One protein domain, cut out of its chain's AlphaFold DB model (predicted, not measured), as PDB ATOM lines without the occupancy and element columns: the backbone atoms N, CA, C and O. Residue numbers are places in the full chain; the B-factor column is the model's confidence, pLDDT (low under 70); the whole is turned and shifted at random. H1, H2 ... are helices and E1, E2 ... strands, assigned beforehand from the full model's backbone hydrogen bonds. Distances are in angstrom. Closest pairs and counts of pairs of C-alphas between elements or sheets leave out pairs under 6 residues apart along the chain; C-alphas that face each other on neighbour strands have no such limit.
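AT A GLANCE: This is residues 199 to 262 and 280 to 356 of the 896 residues of an uncharacterized protein of Hyphomonas sp (UniProt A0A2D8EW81). Two antiparallel sheets lie face to face as a sandwich, a twisted sheet of four strands, in the order E3, E2, E4, E7, over a smaller one of three, E1, E5, E6. The short H1 sits beside both sheets, near E4 and E6; the short H3 is near E1, and H2, on neither sheet, is the element farthest from the mean of the C-alphas. The printed part has 141 residues, with three named helices and seven named strands in the order H1, E1, E2, E3, H2, H3, E4, E5, E6, E7. The class is mixed, helices and strands, though under half of the residues are in named elements. The whole is compact, with a radius of gyration of the C-alphas of 14.5 A and spans of 42 by 42 by 23 A.

IN THESE COORDINATES: In the larger sheet, E3 is residues 241 to 246, 16.4 A long, from C-alpha 241 at (8.817, 11.242, -55.315); E2 is 230 to 236, 18.0 A; E4 is 298 to 306, 19.3 A, and bends by 64 degrees at residue 302; E7 is 351 to 353, 6.6 A, ending at C-alpha 353 at (-4.698, 11.517, -54.472). In the smaller sheet, E1 is 213 to 220, 22.7 A; E5 is 318 to 325, 21.1 A; E6 is 341 to 345, 10.7 A. H1 is 200 to 203, beginning at C-alpha 200 at (-0.474, 18.335, -46.253); H2 is 254 to 262, 12.1 A; H3 is 280 to 283.

HOW THE PARTS SIT: Inner strands E2 and E4 are antiparallel at 162 degrees, with N 231 and O 305 2.8 A apart. E2 and E3 form a hairpin, with N 232 and O 244 at 2.8 A. E4 and the edge strand E7 have N 304 and O 352 at 2.9 A. In the smaller sheet, E1 and E5 have N 219 and O 319 at 2.8 A; E5 and E6, a hairpin, have N 320 and O 343 at 2.8 A. The facing parts of the two sheets are 10.1 A centre to centre, their strands at 28 degrees. The closest C-alphas of E1 and E4 are those of Pro 214 and Val 298, 5.6 A. H1 only grazes the larger sheet; its height over the smaller is 7.5 A. H3 is only just over E1, with 3 of its C-alphas falling on it. In H2, 4 of 5 O i to N i+4 pairs are within hydrogen-bond range; H1 and H3 are too short for one.

THE WHOLE: The C-alphas farthest apart, those of Ser 209 and Asp 310, are 42.0 A apart. Residues 263 to 279 are not printed, with 17.5 A between C-alphas 262 and 280. The links H3 to E4, E4 to E5 and E5 to E6 are long. The model's mean pLDDT over the printed part is 82.1; 36 residues are under 70, among them 257 to 262, 287 to 295 and 325 to 334.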
ATOM      1  N   ALA A 199      -4.481  16.454 -46.261       94.25
ATOM      2  CA  ALA A 199      -4.203  17.684 -45.529       94.25
ATOM      3  C   ALA A 199      -2.693  17.857 -45.285       94.25
ATOM      4  O   ALA A 199      -2.204  17.667 -44.171       94.25
ATOM      5  N   ASN A 200      -1.938  18.211 -46.332       93.62
ATOM      6  CA  ASN A 200      -0.474  18.335 -46.253       93.62
ATOM      7  C   ASN A 200       0.018  19.435 -45.297       93.62
ATOM      8  O   ASN A 200       1.131  19.324 -44.797       93.62
ATOM      9  N   HIS A 201      -0.810  20.425 -44.941       87.50
ATOM     10  CA  HIS A 201      -0.461  21.413 -43.908       87.50
ATOM     11  C   HIS A 201      -0.111  20.759 -42.558       87.50
ATOM     12  O   HIS A 201       0.690  21.278 -41.791       87.50
ATOM     13  N   ILE A 202      -0.645  19.572 -42.257       87.19
ATOM     14  CA  ILE A 202      -0.311  18.834 -41.029       87.19
ATOM     15  C   ILE A 202       1.175  18.432 -40.993       87.19
ATOM     16  O   ILE A 202       1.735  18.253 -39.915       87.19
ATOM     17  N   LEU A 203       1.815  18.302 -42.158       88.00
ATOM     18  CA  LEU A 203       3.231  17.958 -42.301       88.00
ATOM     19  C   LEU A 203       4.160  19.166 -42.164       88.00
ATOM     20  O   LEU A 203       5.357  18.973 -41.997       88.00
ATOM     21  N   THR A 204       3.631  20.390 -42.212       79.25
ATOM     22  CA  THR A 204       4.409  21.631 -42.047       79.25
ATOM     23  C   THR A 204       4.201  22.269 -40.669       79.25
ATOM     24  O   THR A 204       5.061  22.991 -40.167       79.25
ATOM     25  N   GLN A 205       3.075  21.975 -40.016       67.81
ATOM     26  CA  GLN A 205       2.687  22.526 -38.720       67.81
ATOM     27  C   GLN A 205       3.473  21.870 -37.554       67.81
ATOM     28  O   GLN A 205       3.254  20.707 -37.230       67.81
ATOM     29  N   ASN A 206       4.324  22.645 -36.858       54.19
ATOM     30  CA  ASN A 206       5.047  22.295 -35.610       54.19
ATOM     31  C   ASN A 206       6.171  21.251 -35.673       54.19
ATOM     32  O   ASN A 206       6.175  20.259 -34.930       54.19
ATOM     33  N   PHE A 207       7.213  21.546 -36.435       64.31
ATOM     34  CA  PHE A 207       8.512  20.921 -36.205       64.31
ATOM     35  C   PHE A 207       9.402  21.995 -35.573       64.31
ATOM     36  O   PHE A 207       9.745  22.983 -36.216       64.31
ATOM     37  N   GLU A 208       9.672  21.868 -34.265       56.75
ATOM     38  CA  GLU A 208      10.561  22.778 -33.531       56.75
ATOM     39  C   GLU A 208      11.875  22.880 -34.315       56.75
ATOM     40  O   GLU A 208      12.466  21.856 -34.674       56.75
ATOM     41  N   SER A 209      12.298  24.108 -34.623       54.75
ATOM     42  CA  SER A 209      13.396  24.399 -35.543       54.75
ATOM     43  C   SER A 209      14.634  23.533 -35.262       54.75
ATOM     44  O   SER A 209      15.327  23.739 -34.264       54.75
ATOM     45  N   GLY A 210      14.927  22.585 -36.160       57.44
ATOM     46  CA  GLY A 210      16.287  22.088 -36.389       57.44
ATOM     47  C   GLY A 210      16.583  20.594 -36.212       57.44
ATOM     48  O   GLY A 210      17.698  20.208 -36.543       57.44
ATOM     49  N   THR A 211      15.677  19.736 -35.720       58.88
ATOM     50  CA  THR A 211      15.981  18.278 -35.577       58.88
ATOM     51  C   THR A 211      14.788  17.329 -35.733       58.88
ATOM     52  O   THR A 211      14.889  16.146 -35.406       58.88
ATOM     53  N   GLN A 212      13.644  17.838 -36.170       70.19
ATOM     54  CA  GLN A 212      12.376  17.122 -36.156       70.19
ATOM     55  C   GLN A 212      11.898  16.905 -37.587       70.19
ATOM     56  O   GLN A 212      11.756  17.872 -38.323       70.19
ATOM     57  N   TYR A 213      11.648  15.647 -37.948       77.62
ATOM     58  CA  TYR A 213      11.234  15.258 -39.294       77.62
ATOM     59  C   TYR A 213       9.841  14.602 -39.236       77.62
ATOM     60  O   TYR A 213       9.637  13.702 -38.406       77.62
ATOM     61  N   PRO A 214       8.866  15.030 -40.060       85.00
ATOM     62  CA  PRO A 214       7.566  14.369 -40.163       85.00
ATOM     63  C   PRO A 214       7.702  12.949 -40.718       85.00
ATOM     64  O   PRO A 214       8.213  12.736 -41.820       85.00
ATOM     65  N   LEU A 215       7.170  11.980 -39.970       88.00
ATOM     66  CA  LEU A 215       6.985  10.602 -40.418       88.00
ATOM     67  C   LEU A 215       5.497  10.262 -40.482       88.00
ATOM     68  O   LEU A 215       4.692  10.718 -39.664       88.00
ATOM     69  N   LEU A 216       5.144   9.406 -41.437       92.50
ATOM     70  CA  LEU A 216       3.784   8.927 -41.648       92.50
ATOM     71  C   LEU A 216       3.637   7.475 -41.207       92.50
ATOM     72  O   LEU A 216       4.472   6.637 -41.524       92.50
ATOM     73  N   TYR A 217       2.534   7.142 -40.549       92.94
ATOM     74  CA  TYR A 217       2.157   5.755 -40.273       92.94
ATOM     75  C   TYR A 217       0.669   5.551 -40.525       92.94
ATOM     76  O   TYR A 217      -0.117   6.499 -40.527       92.94
ATOM     77  N   ALA A 218       0.280   4.299 -40.736       93.81
ATOM     78  CA  ALA A 218      -1.109   3.926 -40.934       93.81
ATOM     79  C   ALA A 218      -1.687   3.333 -39.640       93.81
ATOM     80  O   ALA A 218      -1.142   2.390 -39.059       93.81
ATOM     81  N   TYR A 219      -2.797   3.912 -39.188       93.12
ATOM     82  CA  TYR A 219      -3.511   3.547 -37.972       93.12
ATOM     83  C   TYR A 219      -4.880   2.950 -38.306       93.12
ATOM     84  O   TYR A 219      -5.654   3.555 -39.045       93.12
ATOM     85  N   ASN A 220      -5.193   1.783 -37.748       91.81
ATOM     86  CA  ASN A 220      -6.503   1.150 -37.840       91.81
ATOM     87  C   ASN A 220      -7.223   1.264 -36.490       91.81
ATOM     88  O   ASN A 220      -6.718   0.816 -35.460       91.81
ATOM     89  N   GLU A 221      -8.430   1.824 -36.492       84.81
ATOM     90  CA  GLU A 221      -9.257   1.906 -35.283       84.81
ATOM     91  C   GLU A 221      -9.758   0.535 -34.801       84.81
ATOM     92  O   GLU A 221     -10.155   0.391 -33.640       84.81
ATOM     93  N   SER A 222      -9.754  -0.463 -35.688       83.50
ATOM     94  CA  SER A 222     -10.148  -1.833 -35.384       83.50
ATOM     95  C   SER A 222      -9.131  -2.532 -34.486       83.50
ATOM     96  O   SER A 222      -7.936  -2.238 -34.485       83.50
ATOM     97  N   ALA A 223      -9.619  -3.521 -33.742       73.81
ATOM     98  CA  ALA A 223      -8.796  -4.377 -32.901       73.81
ATOM     99  C   ALA A 223      -7.978  -5.420 -33.692       73.81
ATOM    100  O   ALA A 223      -7.150  -6.118 -33.103       73.81
ATOM    101  N   SER A 224      -8.220  -5.558 -35.003       73.94
ATOM    102  CA  SER A 224      -7.546  -6.545 -35.853       73.94
ATOM    103  C   SER A 224      -6.052  -6.235 -36.025       73.94
ATOM    104  O   SER A 224      -5.674  -5.108 -36.336       73.94
ATOM    105  N   ILE A 225      -5.207  -7.257 -35.853       65.44
ATOM    106  CA  ILE A 225      -3.737  -7.173 -35.983       65.44
ATOM    107  C   ILE A 225      -3.292  -7.353 -37.448       65.44
ATOM    108  O   ILE A 225      -2.204  -6.938 -37.832       65.44
ATOM    109  N   THR A 226      -4.136  -7.943 -38.296       82.88
ATOM    110  CA  THR A 226      -3.873  -8.112 -39.732       82.88
ATOM    111  C   THR A 226      -4.836  -7.247 -40.527       82.88
ATOM    112  O   THR A 226      -5.926  -7.699 -40.876       82.88
ATOM    113  N   GLY A 227      -4.453  -5.996 -40.783       89.75
ATOM    114  CA  GLY A 227      -5.181  -5.133 -41.715       89.75
ATOM    115  C   GLY A 227      -4.585  -5.174 -43.128       89.75
ATOM    116  O   GLY A 227      -3.778  -6.061 -43.438       89.75
ATOM    117  N   PRO A 228      -4.996  -4.253 -44.010       94.56
ATOM    118  CA  PRO A 228      -4.491  -4.204 -45.370       94.56
ATOM    119  C   PRO A 228      -3.064  -3.642 -45.480       94.56
ATOM    120  O   PRO A 228      -2.587  -2.922 -44.609       94.56
ATOM    121  N   ASP A 229      -2.395  -3.930 -46.594       95.38
ATOM    122  CA  ASP A 229      -1.186  -3.226 -47.012       95.38
ATOM    123  C   ASP A 229      -1.581  -1.836 -47.538       95.38
ATOM    124  O   ASP A 229      -2.529  -1.702 -48.315       95.38
ATOM    125  N   VAL A 230      -0.831  -0.809 -47.140       96.38
ATOM    126  CA  VAL A 230      -1.068   0.589 -47.515       96.38
ATOM    127  C   VAL A 230       0.132   1.104 -48.294       96.38
ATOM    128  O   VAL A 230       1.251   1.073 -47.781       96.38
ATOM    129  N   LYS A 231      -0.084   1.597 -49.515       97.12
ATOM    130  CA  LYS A 231       0.954   2.274 -50.297       97.12
ATOM    131  C   LYS A 231       0.814   3.786 -50.147       97.12
ATOM    132  O   LYS A 231      -0.278   4.326 -50.304       97.12
ATOM    133  N   LEU A 232       1.921   4.454 -49.851       97.31
ATOM    134  CA  LEU A 232       2.035   5.903 -49.740       97.31
ATOM    135  C   LEU A 232       3.029   6.396 -50.789       97.31
ATOM    136  O   LEU A 232       4.173   5.939 -50.817       97.31
ATOM    137  N   THR A 233       2.604   7.330 -51.629       97.44
ATOM    138  CA  THR A 233       3.473   8.062 -52.551       97.44
ATOM    139  C   THR A 233       3.725   9.433 -51.947       97.44
ATOM    140  O   THR A 233       2.792  10.218 -51.771       97.44
ATOM    141  N   VAL A 234       4.974   9.712 -51.595       96.00
ATOM    142  CA  VAL A 234       5.375  10.919 -50.867       96.00
ATOM    143  C   VAL A 234       6.464  11.669 -51.616       96.00
ATOM    144  O   VAL A 234       7.252  11.069 -52.347       96.00
ATOM    145  N   LYS A 235       6.520  12.977 -51.402       94.56
ATOM    146  CA  LYS A 235       7.617  13.850 -51.798       94.56
ATOM    147  C   LYS A 235       8.514  14.090 -50.587       94.56
ATOM    148  O   LYS A 235       8.018  14.507 -49.538       94.56
ATOM    149  N   THR A 236       9.804  13.813 -50.729       91.38
ATOM    150  CA  THR A 236      10.795  14.011 -49.663       91.38
ATOM    151  C   THR A 236      11.499  15.374 -49.760       91.38
ATOM    152  O   THR A 236      11.312  16.091 -50.745       91.38
ATOM    153  N   ASP A 237      12.279  15.754 -48.745       87.44
ATOM    154  CA  ASP A 237      13.123  16.970 -48.711       87.44
ATOM    155  C   ASP A 237      14.085  17.115 -49.880       87.44
ATOM    156  O   ASP A 237      14.268  18.205 -50.422       87.44
ATOM    157  N   ASP A 238      14.636  15.998 -50.340       89.12
ATOM    158  CA  ASP A 238      15.441  15.923 -51.556       89.12
ATOM    159  C   ASP A 238      14.622  16.136 -52.849       89.12
ATOM    160  O   ASP A 238      15.141  15.932 -53.949       89.12
ATOM    161  N   ASN A 239      13.344  16.521 -52.730       92.00
ATOM    162  CA  ASN A 239      12.389  16.786 -53.805       92.00
ATOM    163  C   ASN A 239      12.121  15.568 -54.715       92.00
ATOM    164  O   ASN A 239      11.602  15.728 -55.823       92.00
ATOM    165  N   HIS A 240      12.447  14.347 -54.271       93.56
ATOM    166  CA  HIS A 240      12.120  13.118 -54.994       93.56
ATOM    167  C   HIS A 240      10.756  12.570 -54.581       93.56
ATOM    168  O   HIS A 240      10.363  12.604 -53.416       93.56
ATOM    169  N   VAL A 241      10.048  12.000 -55.557       95.44
ATOM    170  CA  VAL A 241       8.817  11.242 -55.315       95.44
ATOM    171  C   VAL A 241       9.178   9.780 -55.079       95.44
ATOM    172  O   VAL A 241       9.856   9.160 -55.900       95.44
ATOM    173  N   ARG A 242       8.733   9.226 -53.951       94.31
ATOM    174  CA  ARG A 242       9.036   7.859 -53.517       94.31
ATOM    175  C   ARG A 242       7.759   7.133 -53.116       94.31
ATOM    176  O   ARG A 242       6.837   7.736 -52.574       94.31
ATOM    177  N   GLU A 243       7.729   5.827 -53.357       95.44
ATOM    178  CA  GLU A 243       6.638   4.954 -52.924       95.44
ATOM    179  C   GLU A 243       7.081   4.084 -51.749       95.44
ATOM    180  O   GLU A 243       8.142   3.456 -51.780       95.44
ATOM    181  N   TYR A 244       6.239   4.012 -50.725       94.88
ATOM    182  CA  TYR A 244       6.436   3.175 -49.552       94.88
ATOM    183  C   TYR A 244       5.224   2.281 -49.342       94.88
ATOM    184  O   TYR A 244       4.093   2.732 -49.484       94.88
ATOM    185  N   VAL A 245       5.447   1.019 -48.970       94.75
ATOM    186  CA  VAL A 245       4.368   0.083 -48.632       94.75
ATOM    187  C   VAL A 245       4.460  -0.277 -47.154       94.75
ATOM    188  O   VAL A 245       5.379  -0.983 -46.737       94.75
ATOM    189  N   ILE A 246       3.484   0.174 -46.370       93.44
ATOM    190  CA  ILE A 246       3.275  -0.256 -44.989       93.44
ATOM    191  C   ILE A 246       2.513  -1.577 -45.043       93.44
ATOM    192  O   ILE A 246       1.386  -1.643 -45.532       93.44
ATOM    193  N   LYS A 247       3.144  -2.654 -44.576       93.56
ATOM    194  CA  LYS A 247       2.505  -3.971 -44.524       93.56
ATOM    195  C   LYS A 247       1.380  -3.992 -43.500       93.56
ATOM    196  O   LYS A 247       1.487  -3.347 -42.465       93.56
ATOM    197  N   GLY A 248       0.349  -4.799 -43.744       90.38
ATOM    198  CA  GLY A 248      -0.783  -4.962 -42.828       90.38
ATOM    199  C   GLY A 248      -0.398  -5.380 -41.406       90.38
ATOM    200  O   GLY A 248      -1.094  -5.034 -40.457       90.38
ATOM    201  N   THR A 249       0.733  -6.079 -41.251       89.38
ATOM    202  CA  THR A 249       1.332  -6.444 -39.952       89.38
ATOM    203  C   THR A 249       2.018  -5.278 -39.243       89.38
ATOM    204  O   THR A 249       2.288  -5.361 -38.051       89.38
ATOM    205  N   ASN A 250       2.311  -4.209 -39.982       88.25
ATOM    206  CA  ASN A 250       2.931  -2.976 -39.513       88.25
ATOM    207  C   ASN A 250       1.884  -1.854 -39.381       88.25
ATOM    208  O   ASN A 250       2.245  -0.686 -39.272       88.25
ATOM    209  N   LEU A 251       0.588  -2.183 -39.407       89.44
ATOM    210  CA  LEU A 251      -0.455  -1.233 -39.056       89.44
ATOM    211  C   LEU A 251      -0.528  -1.080 -37.549       89.44
ATOM    212  O   LEU A 251      -0.522  -2.048 -36.787       89.44
ATOM    213  N   VAL A 252      -0.662   0.160 -37.123       86.62
ATOM    214  CA  VAL A 252      -0.843   0.478 -35.722       86.62
ATOM    215  C   VAL A 252      -2.329   0.313 -35.391       86.62
ATOM    216  O   VAL A 252      -3.155   1.022 -35.954       86.62
ATOM    217  N   SER A 253      -2.699  -0.614 -34.506       85.38
ATOM    218  CA  SER A 253      -4.109  -0.877 -34.160       85.38
ATOM    219  C   SER A 253      -4.503  -0.304 -32.797       85.38
ATOM    220  O   SER A 253      -3.643  -0.040 -31.954       85.38
ATOM    221  N   LYS A 254      -5.808  -0.143 -32.529       81.00
ATOM    222  CA  LYS A 254      -6.313   0.243 -31.190       81.00
ATOM    223  C   LYS A 254      -5.795  -0.700 -30.097       81.00
ATOM    224  O   LYS A 254      -5.306  -0.223 -29.077       81.00
ATOM    225  N   THR A 255      -5.858  -2.012 -30.334       75.06
ATOM    226  CA  THR A 255      -5.432  -3.045 -29.372       75.06
ATOM    227  C   THR A 255      -3.952  -2.934 -29.036       75.06
ATOM    228  O   THR A 255      -3.577  -2.989 -27.866       75.06
ATOM    229  N   PHE A 256      -3.111  -2.704 -30.053       73.00
ATOM    230  CA  PHE A 256      -1.670  -2.532 -29.867       73.00
ATOM    231  C   PHE A 256      -1.359  -1.416 -28.858       73.00
ATOM    232  O   PHE A 256      -0.489  -1.572 -27.999       73.00
ATOM    233  N   TRP A 257      -2.117  -0.318 -28.901       69.19
ATOM    234  CA  TRP A 257      -1.975   0.772 -27.938       69.19
ATOM    235  C   TRP A 257      -2.533   0.458 -26.567       69.19
ATOM    236  O   TRP A 257      -1.857   0.714 -25.568       69.19
ATOM    237  N   THR A 258      -3.756  -0.071 -26.501       68.25
ATOM    238  CA  THR A 258      -4.406  -0.347 -25.218       68.25
ATOM    239  C   THR A 258      -3.625  -1.375 -24.410       68.25
ATOM    240  O   THR A 258      -3.457  -1.172 -23.215       68.25
ATOM    241  N   ASP A 259      -3.055  -2.403 -25.039       64.31
ATOM    242  CA  ASP A 259      -2.299  -3.456 -24.344       64.31
ATOM    243  C   ASP A 259      -0.956  -2.950 -23.790       64.31
ATOM    244  O   ASP A 259      -0.513  -3.355 -22.709       64.31
ATOM    245  N   LYS A 260      -0.310  -2.012 -24.495       66.06
ATOM    246  CA  LYS A 260       0.918  -1.348 -24.025       66.06
ATOM    247  C   LYS A 260       0.626  -0.327 -22.917       66.06
ATOM    248  O   LYS A 260       1.448  -0.170 -22.016       66.06
ATOM    249  N   LEU A 261      -0.537   0.334 -22.945       62.25
ATOM    250  CA  LEU A 261      -0.997   1.262 -21.899       62.25
ATOM    251  C   LEU A 261      -1.524   0.543 -20.645       62.25
ATOM    252  O   LEU A 261      -1.293   1.025 -19.537       62.25
ATOM    253  N   ALA A 262      -2.201  -0.598 -20.802       56.72
ATOM    254  CA  ALA A 262      -2.798  -1.372 -19.711       56.72
ATOM    255  C   ALA A 262      -1.750  -2.035 -18.803       56.72
ATOM    256  O   ALA A 262      -1.994  -2.211 -17.613       56.72
ATOM    257  N   MET A 280       7.540   1.316 -33.145       66.50
ATOM    258  CA  MET A 280       6.671   2.207 -33.934       66.50
ATOM    259  C   MET A 280       7.388   2.971 -35.064       66.50
ATOM    260  O   MET A 280       6.849   3.024 -36.170       66.50
ATOM    261  N   PRO A 281       8.599   3.525 -34.865       63.22
ATOM    262  CA  PRO A 281       9.321   4.173 -35.954       63.22
ATOM    263  C   PRO A 281       9.631   3.206 -37.110       63.22
ATOM    264  O   PRO A 281       9.590   3.600 -38.270       63.22
ATOM    265  N   SER A 282       9.835   1.911 -36.832       66.44
ATOM    266  CA  SER A 282      10.034   0.898 -37.883       66.44
ATOM    267  C   SER A 282       8.778   0.610 -38.724       66.44
ATOM    268  O   SER A 282       8.875   0.021 -39.800       66.44
ATOM    269  N   MET A 283       7.607   1.050 -38.254       77.81
ATOM    270  CA  MET A 283       6.312   0.942 -38.938       77.81
ATOM    271  C   MET A 283       5.943   2.222 -39.711       77.81
ATOM    272  O   MET A 283       4.928   2.241 -40.407       77.81
ATOM    273  N   ALA A 284       6.750   3.281 -39.594       84.06
ATOM    274  CA  ALA A 284       6.522   4.576 -40.222       84.06
ATOM    275  C   ALA A 284       7.359   4.762 -41.497       84.06
ATOM    276  O   ALA A 284       8.371   4.092 -41.705       84.06
ATOM    277  N   VAL A 285       6.930   5.690 -42.353       85.75
ATOM    278  CA  VAL A 285       7.589   6.034 -43.612       85.75
ATOM    279  C   VAL A 285       7.986   7.513 -43.636       85.75
ATOM    280  O   VAL A 285       7.248   8.343 -43.096       85.75
ATOM    281  N   PRO A 286       9.106   7.857 -44.292       81.25
ATOM    282  CA  PRO A 286      10.057   6.960 -44.951       81.25
ATOM    283  C   PRO A 286      10.848   6.096 -43.954       81.25
ATOM    284  O   PRO A 286      11.156   6.516 -42.843       81.25
ATOM    285  N   PHE A 287      11.171   4.861 -44.357       68.81
ATOM    286  CA  PHE A 287      11.945   3.935 -43.525       68.81
ATOM    287  C   PHE A 287      13.398   4.435 -43.416       68.81
ATOM    288  O   PHE A 287      14.191   4.262 -44.342       68.81
ATOM    289  N   GLY A 288      13.741   5.097 -42.310       52.69
ATOM    290  CA  GLY A 288      15.070   5.655 -42.050       52.69
ATOM    291  C   GLY A 288      15.844   4.875 -40.987       52.69
ATOM    292  O   GLY A 288      15.274   4.353 -40.032       52.69
ATOM    293  N   ASN A 289      17.170   4.810 -41.129       49.03
ATOM    294  CA  ASN A 289      18.061   4.359 -40.063       49.03
ATOM    295  C   ASN A 289      18.007   5.415 -38.946       49.03
ATOM    296  O   ASN A 289      18.687   6.434 -39.043       49.03
ATOM    297  N   PHE A 290      17.194   5.183 -37.908       55.66
ATOM    298  CA  PHE A 290      17.017   6.077 -36.744       55.66
ATOM    299  C   PHE A 290      18.328   6.435 -36.023       55.66
ATOM    300  O   PHE A 290      18.357   7.309 -35.163       55.66
ATOM    301  N   ASN A 291      19.429   5.791 -36.407       53.66
ATOM    302  CA  ASN A 291      20.783   6.149 -36.033       53.66
ATOM    303  C   ASN A 291      21.270   7.373 -36.851       53.66
ATOM    304  O   ASN A 291      22.036   7.251 -37.805       53.66
ATOM    305  N   ASN A 292      20.810   8.558 -36.445       53.19
ATOM    306  CA  ASN A 292      21.436   9.887 -36.574       53.19
ATOM    307  C   ASN A 292      21.800  10.495 -37.946       53.19
ATOM    308  O   ASN A 292      22.308  11.607 -37.928       53.19
ATOM    309  N   ASN A 293      21.541   9.881 -39.110       56.00
ATOM    310  CA  ASN A 293      21.974  10.469 -40.402       56.00
ATOM    311  C   ASN A 293      20.985  10.340 -41.583       56.00
ATOM    312  O   ASN A 293      21.379  10.576 -42.723       56.00
ATOM    313  N   ALA A 294      19.727   9.943 -41.369       54.50
ATOM    314  CA  ALA A 294      18.744   9.908 -42.458       54.50
ATOM    315  C   ALA A 294      18.007  11.256 -42.557       54.50
ATOM    316  O   ALA A 294      17.316  11.638 -41.620       54.50
ATOM    317  N   THR A 295      18.178  11.948 -43.687       61.69
ATOM    318  CA  THR A 295      17.624  13.281 -43.991       61.69
ATOM    319  C   THR A 295      16.222  13.250 -44.592       61.69
ATOM    320  O   THR A 295      15.579  14.280 -44.645       61.69
ATOM    321  N   ASN A 296      15.723  12.089 -45.024       75.31
ATOM    322  CA  ASN A 296      14.500  12.035 -45.822       75.31
ATOM    323  C   ASN A 296      13.255  12.306 -44.962       75.31
ATOM    324  O   ASN A 296      12.689  11.375 -44.401       75.31
ATOM    325  N   GLU A 297      12.820  13.554 -44.850       84.25
ATOM    326  CA  GLU A 297      11.522  13.921 -44.271       84.25
ATOM    327  C   GLU A 297      10.410  13.860 -45.315       84.25
ATOM    328  O   GLU A 297      10.662  13.995 -46.512       84.25
ATOM    329  N   VAL A 298       9.164  13.655 -44.874       89.94
ATOM    330  CA  VAL A 298       8.001  13.804 -45.758       89.94
ATOM    331  C   VAL A 298       7.616  15.277 -45.846       89.94
ATOM    332  O   VAL A 298       6.994  15.799 -44.926       89.94
ATOM    333  N   ILE A 299       7.901  15.922 -46.976       91.00
ATOM    334  CA  ILE A 299       7.370  17.262 -47.263       91.00
ATOM    335  C   ILE A 299       5.885  17.176 -47.620       91.00
ATOM    336  O   ILE A 299       5.079  17.988 -47.177       91.00
ATOM    337  N   GLU A 300       5.516  16.200 -48.452       94.31
ATOM    338  CA  GLU A 300       4.173  16.125 -49.021       94.31
ATOM    339  C   GLU A 300       3.723  14.673 -49.189       94.31
ATOM    340  O   GLU A 300       4.454  13.839 -49.728       94.31
ATOM    341  N   LEU A 301       2.496  14.361 -48.778       96.31
ATOM    342  CA  LEU A 301       1.810  13.145 -49.191       96.31
ATOM    343  C   LEU A 301       1.074  13.435 -50.504       96.31
ATOM    344  O   LEU A 301       0.195  14.291 -50.563       96.31
ATOM    345  N   LEU A 302       1.434  12.717 -51.564       97.44
ATOM    346  CA  LEU A 302       0.841  12.896 -52.891       97.44
ATOM    347  C   LEU A 302      -0.316  11.925 -53.116       97.44
ATOM    348  O   LEU A 302      -1.325  12.281 -53.715       97.44
ATOM    349  N   ARG A 303      -0.181  10.689 -52.629       97.81
ATOM    350  CA  ARG A 303      -1.184   9.638 -52.816       97.81
ATOM    351  C   ARG A 303      -1.119   8.608 -51.701       97.81
ATOM    352  O   ARG A 303      -0.038   8.257 -51.235       97.81
ATOM    353  N   ALA A 304      -2.273   8.091 -51.309       98.00
ATOM    354  CA  ALA A 304      -2.401   6.984 -50.374       98.00
ATOM    355  C   ALA A 304      -3.412   5.963 -50.911       98.00
ATOM    356  O   ALA A 304      -4.487   6.344 -51.381       98.00
ATOM    357  N   GLU A 305      -3.079   4.673 -50.858       97.62
ATOM    358  CA  GLU A 305      -3.946   3.608 -51.374       97.62
ATOM    359  C   GLU A 305      -3.899   2.304 -50.563       97.62
ATOM    360  O   GLU A 305      -2.866   1.925 -50.009       97.62
ATOM    361  N   ILE A 306      -5.033   1.603 -50.513       96.88
ATOM    362  CA  ILE A 306      -5.189   0.273 -49.907       96.88
ATOM    363  C   ILE A 306      -4.951  -0.788 -50.977       96.88
ATOM    364  O   ILE A 306      -5.745  -0.906 -51.902       96.88
ATOM    365  N   LEU A 307      -3.918  -1.616 -50.830       95.69
ATOM    366  CA  LEU A 307      -3.572  -2.597 -51.861       95.69
ATOM    367  C   LEU A 307      -4.467  -3.837 -51.855       95.69
ATOM    368  O   LEU A 307      -4.674  -4.396 -52.922       95.69
ATOM    369  N   ASN A 308      -4.979  -4.270 -50.698       94.19
ATOM    370  CA  ASN A 308      -5.781  -5.491 -50.525       94.19
ATOM    371  C   ASN A 308      -7.044  -5.227 -49.682       94.19
ATOM    372  O   ASN A 308      -7.093  -5.491 -48.480       94.19
ATOM    373  N   VAL A 309      -8.078  -4.696 -50.338       93.25
ATOM    374  CA  VAL A 309      -9.272  -4.109 -49.695       93.25
ATOM    375  C   VAL A 309     -10.100  -5.101 -48.869       93.25
ATOM    376  O   VAL A 309     -10.736  -4.699 -47.904       93.25
ATOM    377  N   ASP A 310     -10.041  -6.404 -49.157       92.25
ATOM    378  CA  ASP A 310     -10.802  -7.418 -48.401       92.25
ATOM    379  C   ASP A 310     -10.329  -7.617 -46.960       92.25
ATOM    380  O   ASP A 310     -11.030  -8.218 -46.146       92.25
ATOM    381  N   LYS A 311      -9.128  -7.133 -46.629       93.31
ATOM    382  CA  LYS A 311      -8.599  -7.194 -45.261       93.31
ATOM    383  C   LYS A 311      -9.145  -6.093 -44.355       93.31
ATOM    384  O   LYS A 311      -8.827  -6.083 -43.167       93.31
ATOM    385  N   LEU A 312      -9.922  -5.166 -44.905       92.81
ATOM    386  CA  LEU A 312     -10.588  -4.100 -44.174       92.81
ATOM    387  C   LEU A 312     -12.096  -4.348 -44.235       92.81
ATOM    388  O   LEU A 312     -12.625  -4.668 -45.299       92.81
ATOM    389  N   LYS A 313     -12.808  -4.208 -43.114       92.19
ATOM    390  CA  LYS A 313     -14.279  -4.249 -43.156       92.19
ATOM    391  C   LYS A 313     -14.826  -2.980 -43.800       92.19
ATOM    392  O   LYS A 313     -14.203  -1.923 -43.738       92.19
ATOM    393  N   ASP A 314     -16.042  -3.054 -44.326       91.62
ATOM    394  CA  ASP A 314     -16.660  -1.927 -45.032       91.62
ATOM    395  C   ASP A 314     -16.840  -0.675 -44.149       91.62
ATOM    396  O   ASP A 314     -16.689   0.449 -44.625       91.62
ATOM    397  N   THR A 315     -17.048  -0.849 -42.841       89.56
ATOM    398  CA  THR A 315     -17.158   0.255 -41.870       89.56
ATOM    399  C   THR A 315     -15.818   0.704 -41.273       89.56
ATOM    400  O   THR A 315     -15.759   1.738 -40.609       89.56
ATOM    401  N   GLU A 316     -14.727  -0.037 -41.490       91.50
ATOM    402  CA  GLU A 316     -13.419   0.280 -40.907       91.50
ATOM    403  C   GLU A 316     -12.699   1.389 -41.694       91.50
ATOM    404  O   GLU A 316     -12.981   1.664 -42.869       91.50
ATOM    405  N   ARG A 317     -11.772   2.076 -41.018       93.44
ATOM    406  CA  ARG A 317     -10.995   3.199 -41.557       93.44
ATOM    407  C   ARG A 317      -9.518   3.002 -41.263       93.44
ATOM    408  O   ARG A 317      -9.152   2.560 -40.174       93.44
ATOM    409  N   ILE A 318      -8.684   3.390 -42.222       95.44
ATOM    410  CA  ILE A 318      -7.246   3.535 -42.031       95.44
ATOM    411  C   ILE A 318      -6.913   5.023 -42.029       95.44
ATOM    412  O   ILE A 318      -7.161   5.730 -43.001       95.44
ATOM    413  N   HIS A 319      -6.335   5.486 -40.932       95.50
ATOM    414  CA  HIS A 319      -5.896   6.856 -40.732       95.50
ATOM    415  C   HIS A 319      -4.409   6.955 -41.031       95.50
ATOM    416  O   HIS A 319      -3.600   6.326 -40.350       95.50
ATOM    417  N   ILE A 320      -4.033   7.761 -42.017       96.12
ATOM    418  CA  ILE A 320      -2.633   8.118 -42.232       96.12
ATOM    419  C   ILE A 320      -2.323   9.258 -41.282       96.12
ATOM    420  O   ILE A 320      -2.867  10.350 -41.429       96.12
ATOM    421  N   LYS A 321      -1.503   8.991 -40.272       92.69
ATOM    422  CA  LYS A 321      -1.183   9.950 -39.219       92.69
ATOM    423  C   LYS A 321       0.247  10.439 -39.350       92.69
ATOM    424  O   LYS A 321       1.144   9.654 -39.653       92.69
ATOM    425  N   ALA A 322       0.438  11.723 -39.074       89.31
ATOM    426  CA  ALA A 322       1.756  12.320 -38.938       89.31
ATOM    427  C   ALA A 322       2.185  12.293 -37.470       89.31
ATOM    428  O   ALA A 322       1.385  12.559 -36.568       89.31
ATOM    429  N   PHE A 323       3.451  11.981 -37.228       84.12
ATOM    430  CA  PHE A 323       4.096  12.248 -35.948       84.12
ATOM    431  C   PHE A 323       5.516  12.739 -36.173       84.12
ATOM    432  O   PHE A 323       6.088  12.625 -37.256       84.12
ATOM    433  N   ASN A 324       6.073  13.286 -35.108       75.75
ATOM    434  CA  ASN A 324       7.356  13.943 -35.128       75.75
ATOM    435  C   ASN A 324       8.419  13.056 -34.467       75.75
ATOM    436  O   ASN A 324       8.334  12.765 -33.269       75.75
ATOM    437  N   SER A 325       9.422  12.629 -35.239       69.69
ATOM    438  CA  SER A 325      10.602  11.961 -34.691       69.69
ATOM    439  C   SER A 325      11.627  13.010 -34.250       69.69
ATOM    440  O   SER A 325      12.475  13.427 -35.035       69.69
ATOM    441  N   GLY A 326      11.544  13.467 -33.000       65.00
ATOM    442  CA  GLY A 326      12.605  14.286 -32.405       65.00
ATOM    443  C   GLY A 326      13.871  13.480 -32.086       65.00
ATOM    444  O   GLY A 326      13.866  12.250 -32.113       65.00
ATOM    445  N   SER A 327      14.942  14.180 -31.696       52.69
ATOM    446  CA  SER A 327      16.269  13.617 -31.374       52.69
ATOM    447  C   SER A 327      16.304  12.594 -30.222       52.69
ATOM    448  O   SER A 327      17.320  11.932 -30.027       52.69
ATOM    449  N   SER A 328      15.207  12.420 -29.472       54.00
ATOM    450  CA  SER A 328      15.046  11.323 -28.510       54.00
ATOM    451  C   SER A 328      13.681  10.640 -28.664       54.00
ATOM    452  O   SER A 328      12.647  11.131 -28.207       54.00
ATOM    453  N   LEU A 329      13.682   9.448 -29.267       55.22
ATOM    454  CA  LEU A 329      12.521   8.540 -29.329       55.22
ATOM    455  C   LEU A 329      12.011   8.123 -27.934       55.22
ATOM    456  O   LEU A 329      10.910   7.592 -27.797       55.22
ATOM    457  N   GLU A 330      12.806   8.354 -26.889       51.56
ATOM    458  CA  GLU A 330      12.554   7.848 -25.541       51.56
ATOM    459  C   GLU A 330      11.515   8.664 -24.748       51.56
ATOM    460  O   GLU A 330      10.920   8.132 -23.809       51.56
ATOM    461  N   SER A 331      11.222   9.918 -25.127       48.50
ATOM    462  CA  SER A 331      10.446  10.832 -24.265       48.50
ATOM    463  C   SER A 331       9.144  11.400 -24.852       48.50
ATOM    464  O   SER A 331       8.201  11.621 -24.087       48.50
ATOM    465  N   LYS A 332       8.975  11.554 -26.175       53.12
ATOM    466  CA  LYS A 332       7.736  12.140 -26.736       53.12
ATOM    467  C   LYS A 332       6.667  11.069 -27.018       53.12
ATOM    468  O   LYS A 332       6.938  10.007 -27.569       53.12
ATOM    469  N   HIS A 333       5.456  11.303 -26.512       55.16
ATOM    470  CA  HIS A 333       4.332  10.366 -26.551       55.16
ATOM    471  C   HIS A 333       3.778  10.244 -27.977       55.16
ATOM    472  O   HIS A 333       2.976  11.067 -28.401       55.16
ATOM    473  N   MET A 334       4.167   9.197 -28.710       63.94
ATOM    474  CA  MET A 334       3.409   8.757 -29.882       63.94
ATOM    475  C   MET A 334       2.078   8.214 -29.366       63.94
ATOM    476  O   MET A 334       2.042   7.133 -28.795       63.94
ATOM    477  N   SER A 335       1.001   8.975 -29.487       74.94
ATOM    478  CA  SER A 335      -0.348   8.478 -29.239       74.94
ATOM    479  C   SER A 335      -1.185   8.812 -30.468       74.94
ATOM    480  O   SER A 335      -1.147   9.964 -30.912       74.94
ATOM    481  N   PRO A 336      -1.947   7.861 -31.036       76.50
ATOM    482  CA  PRO A 336      -2.884   8.156 -32.114       76.50
ATOM    483  C   PRO A 336      -3.878   9.239 -31.719       76.50
ATOM    484  O   PRO A 336      -4.354   9.959 -32.585       76.50
ATOM    485  N   ASP A 337      -4.152   9.395 -30.427       73.56
ATOM    486  CA  ASP A 337      -5.092  10.394 -29.926       73.56
ATOM    487  C   ASP A 337      -4.536  11.828 -30.036       73.56
ATOM    488  O   ASP A 337      -5.288  12.793 -30.028       73.56
ATOM    489  N   VAL A 338      -3.215  11.983 -30.166       74.81
ATOM    490  CA  VAL A 338      -2.544  13.295 -30.253       74.81
ATOM    491  C   VAL A 338      -2.003  13.545 -31.664       74.81
ATOM    492  O   VAL A 338      -1.915  14.682 -32.123       74.81
ATOM    493  N   ASN A 339      -1.661  12.468 -32.374       83.31
ATOM    494  CA  ASN A 339      -1.166  12.517 -33.742       83.31
ATOM    495  C   ASN A 339      -2.303  12.817 -34.723       83.31
ATOM    496  O   ASN A 339      -3.331  12.133 -34.742       83.31
ATOM    497  N   ARG A 340      -2.084  13.790 -35.600       85.31
ATOM    498  CA  ARG A 340      -3.104  14.247 -36.543       85.31
ATOM    499  C   ARG A 340      -3.232  13.366 -37.760       85.31
ATOM    500  O   ARG A 340      -2.250  12.808 -38.247       85.31
ATOM    501  N   THR A 341      -4.455  13.287 -38.262       92.25
ATOM    502  CA  THR A 341      -4.789  12.526 -39.466       92.25
ATOM    503  C   THR A 341      -4.548  13.371 -40.719       92.25
ATOM    504  O   THR A 341      -5.257  14.339 -40.958       92.25
ATOM    505  N   VAL A 342      -3.582  12.988 -41.551       94.75
ATOM    506  CA  VAL A 342      -3.268  13.622 -42.846       94.75
ATOM    507  C   VAL A 342      -4.270  13.211 -43.924       94.75
ATOM    508  O   VAL A 342      -4.668  14.026 -44.749       94.75
ATOM    509  N   CYS A 343      -4.683  11.944 -43.929       96.12
ATOM    510  CA  CYS A 343      -5.596  11.370 -44.915       96.12
ATOM    511  C   CYS A 343      -6.312  10.148 -44.317       96.12
ATOM    512  O   CYS A 343      -5.788   9.508 -43.400       96.12
ATOM    513  N   ILE A 344      -7.496   9.810 -44.832       96.81
ATOM    514  CA  ILE A 344      -8.251   8.611 -44.446       96.81
ATOM    515  C   ILE A 344      -8.504   7.739 -45.670       96.81
ATOM    516  O   ILE A 344      -8.984   8.211 -46.698       96.81
ATOM    517  N   LEU A 345      -8.255   6.442 -45.513       97.06
ATOM    518  CA  LEU A 345      -8.588   5.404 -46.478       97.06
ATOM    519  C   LEU A 345      -9.690   4.496 -45.927       97.06
ATOM    520  O   LEU A 345      -9.818   4.288 -44.717       97.06
ATOM    521  N   SER A 346     -10.492   3.928 -46.823       96.44
ATOM    522  CA  SER A 346     -11.549   2.969 -46.482       96.44
ATOM    523  C   SER A 346     -11.913   2.103 -47.685       96.44
ATOM    524  O   SER A 346     -11.552   2.441 -48.808       96.44
ATOM    525  N   ASN A 347     -12.714   1.051 -47.505       95.00
ATOM    526  CA  ASN A 347     -13.253   0.296 -48.647       95.00
ATOM    527  C   ASN A 347     -14.132   1.142 -49.575       95.00
ATOM    528  O   ASN A 347     -14.188   0.870 -50.773       95.00
ATOM    529  N   GLY A 348     -14.781   2.169 -49.018       95.75
ATOM    530  CA  GLY A 348     -15.583   3.145 -49.748       95.75
ATOM    531  C   GLY A 348     -14.776   4.263 -50.415       95.75
ATOM    532  O   GLY A 348     -15.349   5.058 -51.151       95.75
ATOM    533  N   ASN A 349     -13.475   4.366 -50.139       96.88
ATOM    534  CA  ASN A 349     -12.549   5.301 -50.779       96.88
ATOM    535  C   ASN A 349     -11.108   4.787 -50.592       96.88
ATOM    536  O   ASN A 349     -10.389   5.270 -49.711       96.88
ATOM    537  N   PRO A 350     -10.702   3.748 -51.343       97.31
ATOM    538  CA  PRO A 350      -9.435   3.063 -51.103       97.31
ATOM    539  C   PRO A 350      -8.235   3.793 -51.700       97.31
ATOM    540  O   PRO A 350      -7.117   3.377 -51.430       97.31
ATOM    541  N   ILE A 351      -8.453   4.836 -52.510       97.44
ATOM    542  CA  ILE A 351      -7.414   5.624 -53.181       97.44
ATOM    543  C   ILE A 351      -7.721   7.109 -52.965       97.44
ATOM    544  O   ILE A 351      -8.783   7.596 -53.370       97.44
ATOM    545  N   VAL A 352      -6.781   7.837 -52.370       97.19
ATOM    546  CA  VAL A 352      -6.830   9.295 -52.214       97.19
ATOM    547  C   VAL A 352      -5.577   9.885 -52.840       97.19
ATOM    548  O   VAL A 352      -4.473   9.425 -52.561       97.19
ATOM    549  N   ASP A 353      -5.758  10.894 -53.683       96.25
ATOM    550  CA  ASP A 353      -4.698  11.517 -54.472       96.25
ATOM    551  C   ASP A 353      -4.827  13.040 -54.363       96.25
ATOM    552  O   ASP A 353      -5.935  13.569 -54.456       96.25
ATOM    553  N   VAL A 354      -3.716  13.744 -54.150       95.19
ATOM    554  CA  VAL A 354      -3.683  15.210 -54.017       95.19
ATOM    555  C   VAL A 354      -4.118  15.908 -55.307       95.19
ATOM    556  O   VAL A 354      -4.616  17.031 -55.277       95.19
ATOM    557  N   THR A 355      -3.962  15.235 -56.449       94.75
ATOM    558  CA  THR A 355      -4.309  15.769 -57.769       94.75
ATOM    559  C   THR A 355      -5.792  15.635 -58.106       94.75
ATOM    560  O   THR A 355      -6.251  16.249 -59.072       94.75
ATOM    561  N   ASP A 356      -6.563  14.868 -57.325       92.81
ATOM    562  CA  ASP A 356      -8.000  14.721 -57.540       92.81
ATOM    563  C   ASP A 356      -8.705  16.040 -57.167       92.81
ATOM    564  O   ASP A 356      -8.749  16.435 -55.994       92.81
TER     565      ASP A 356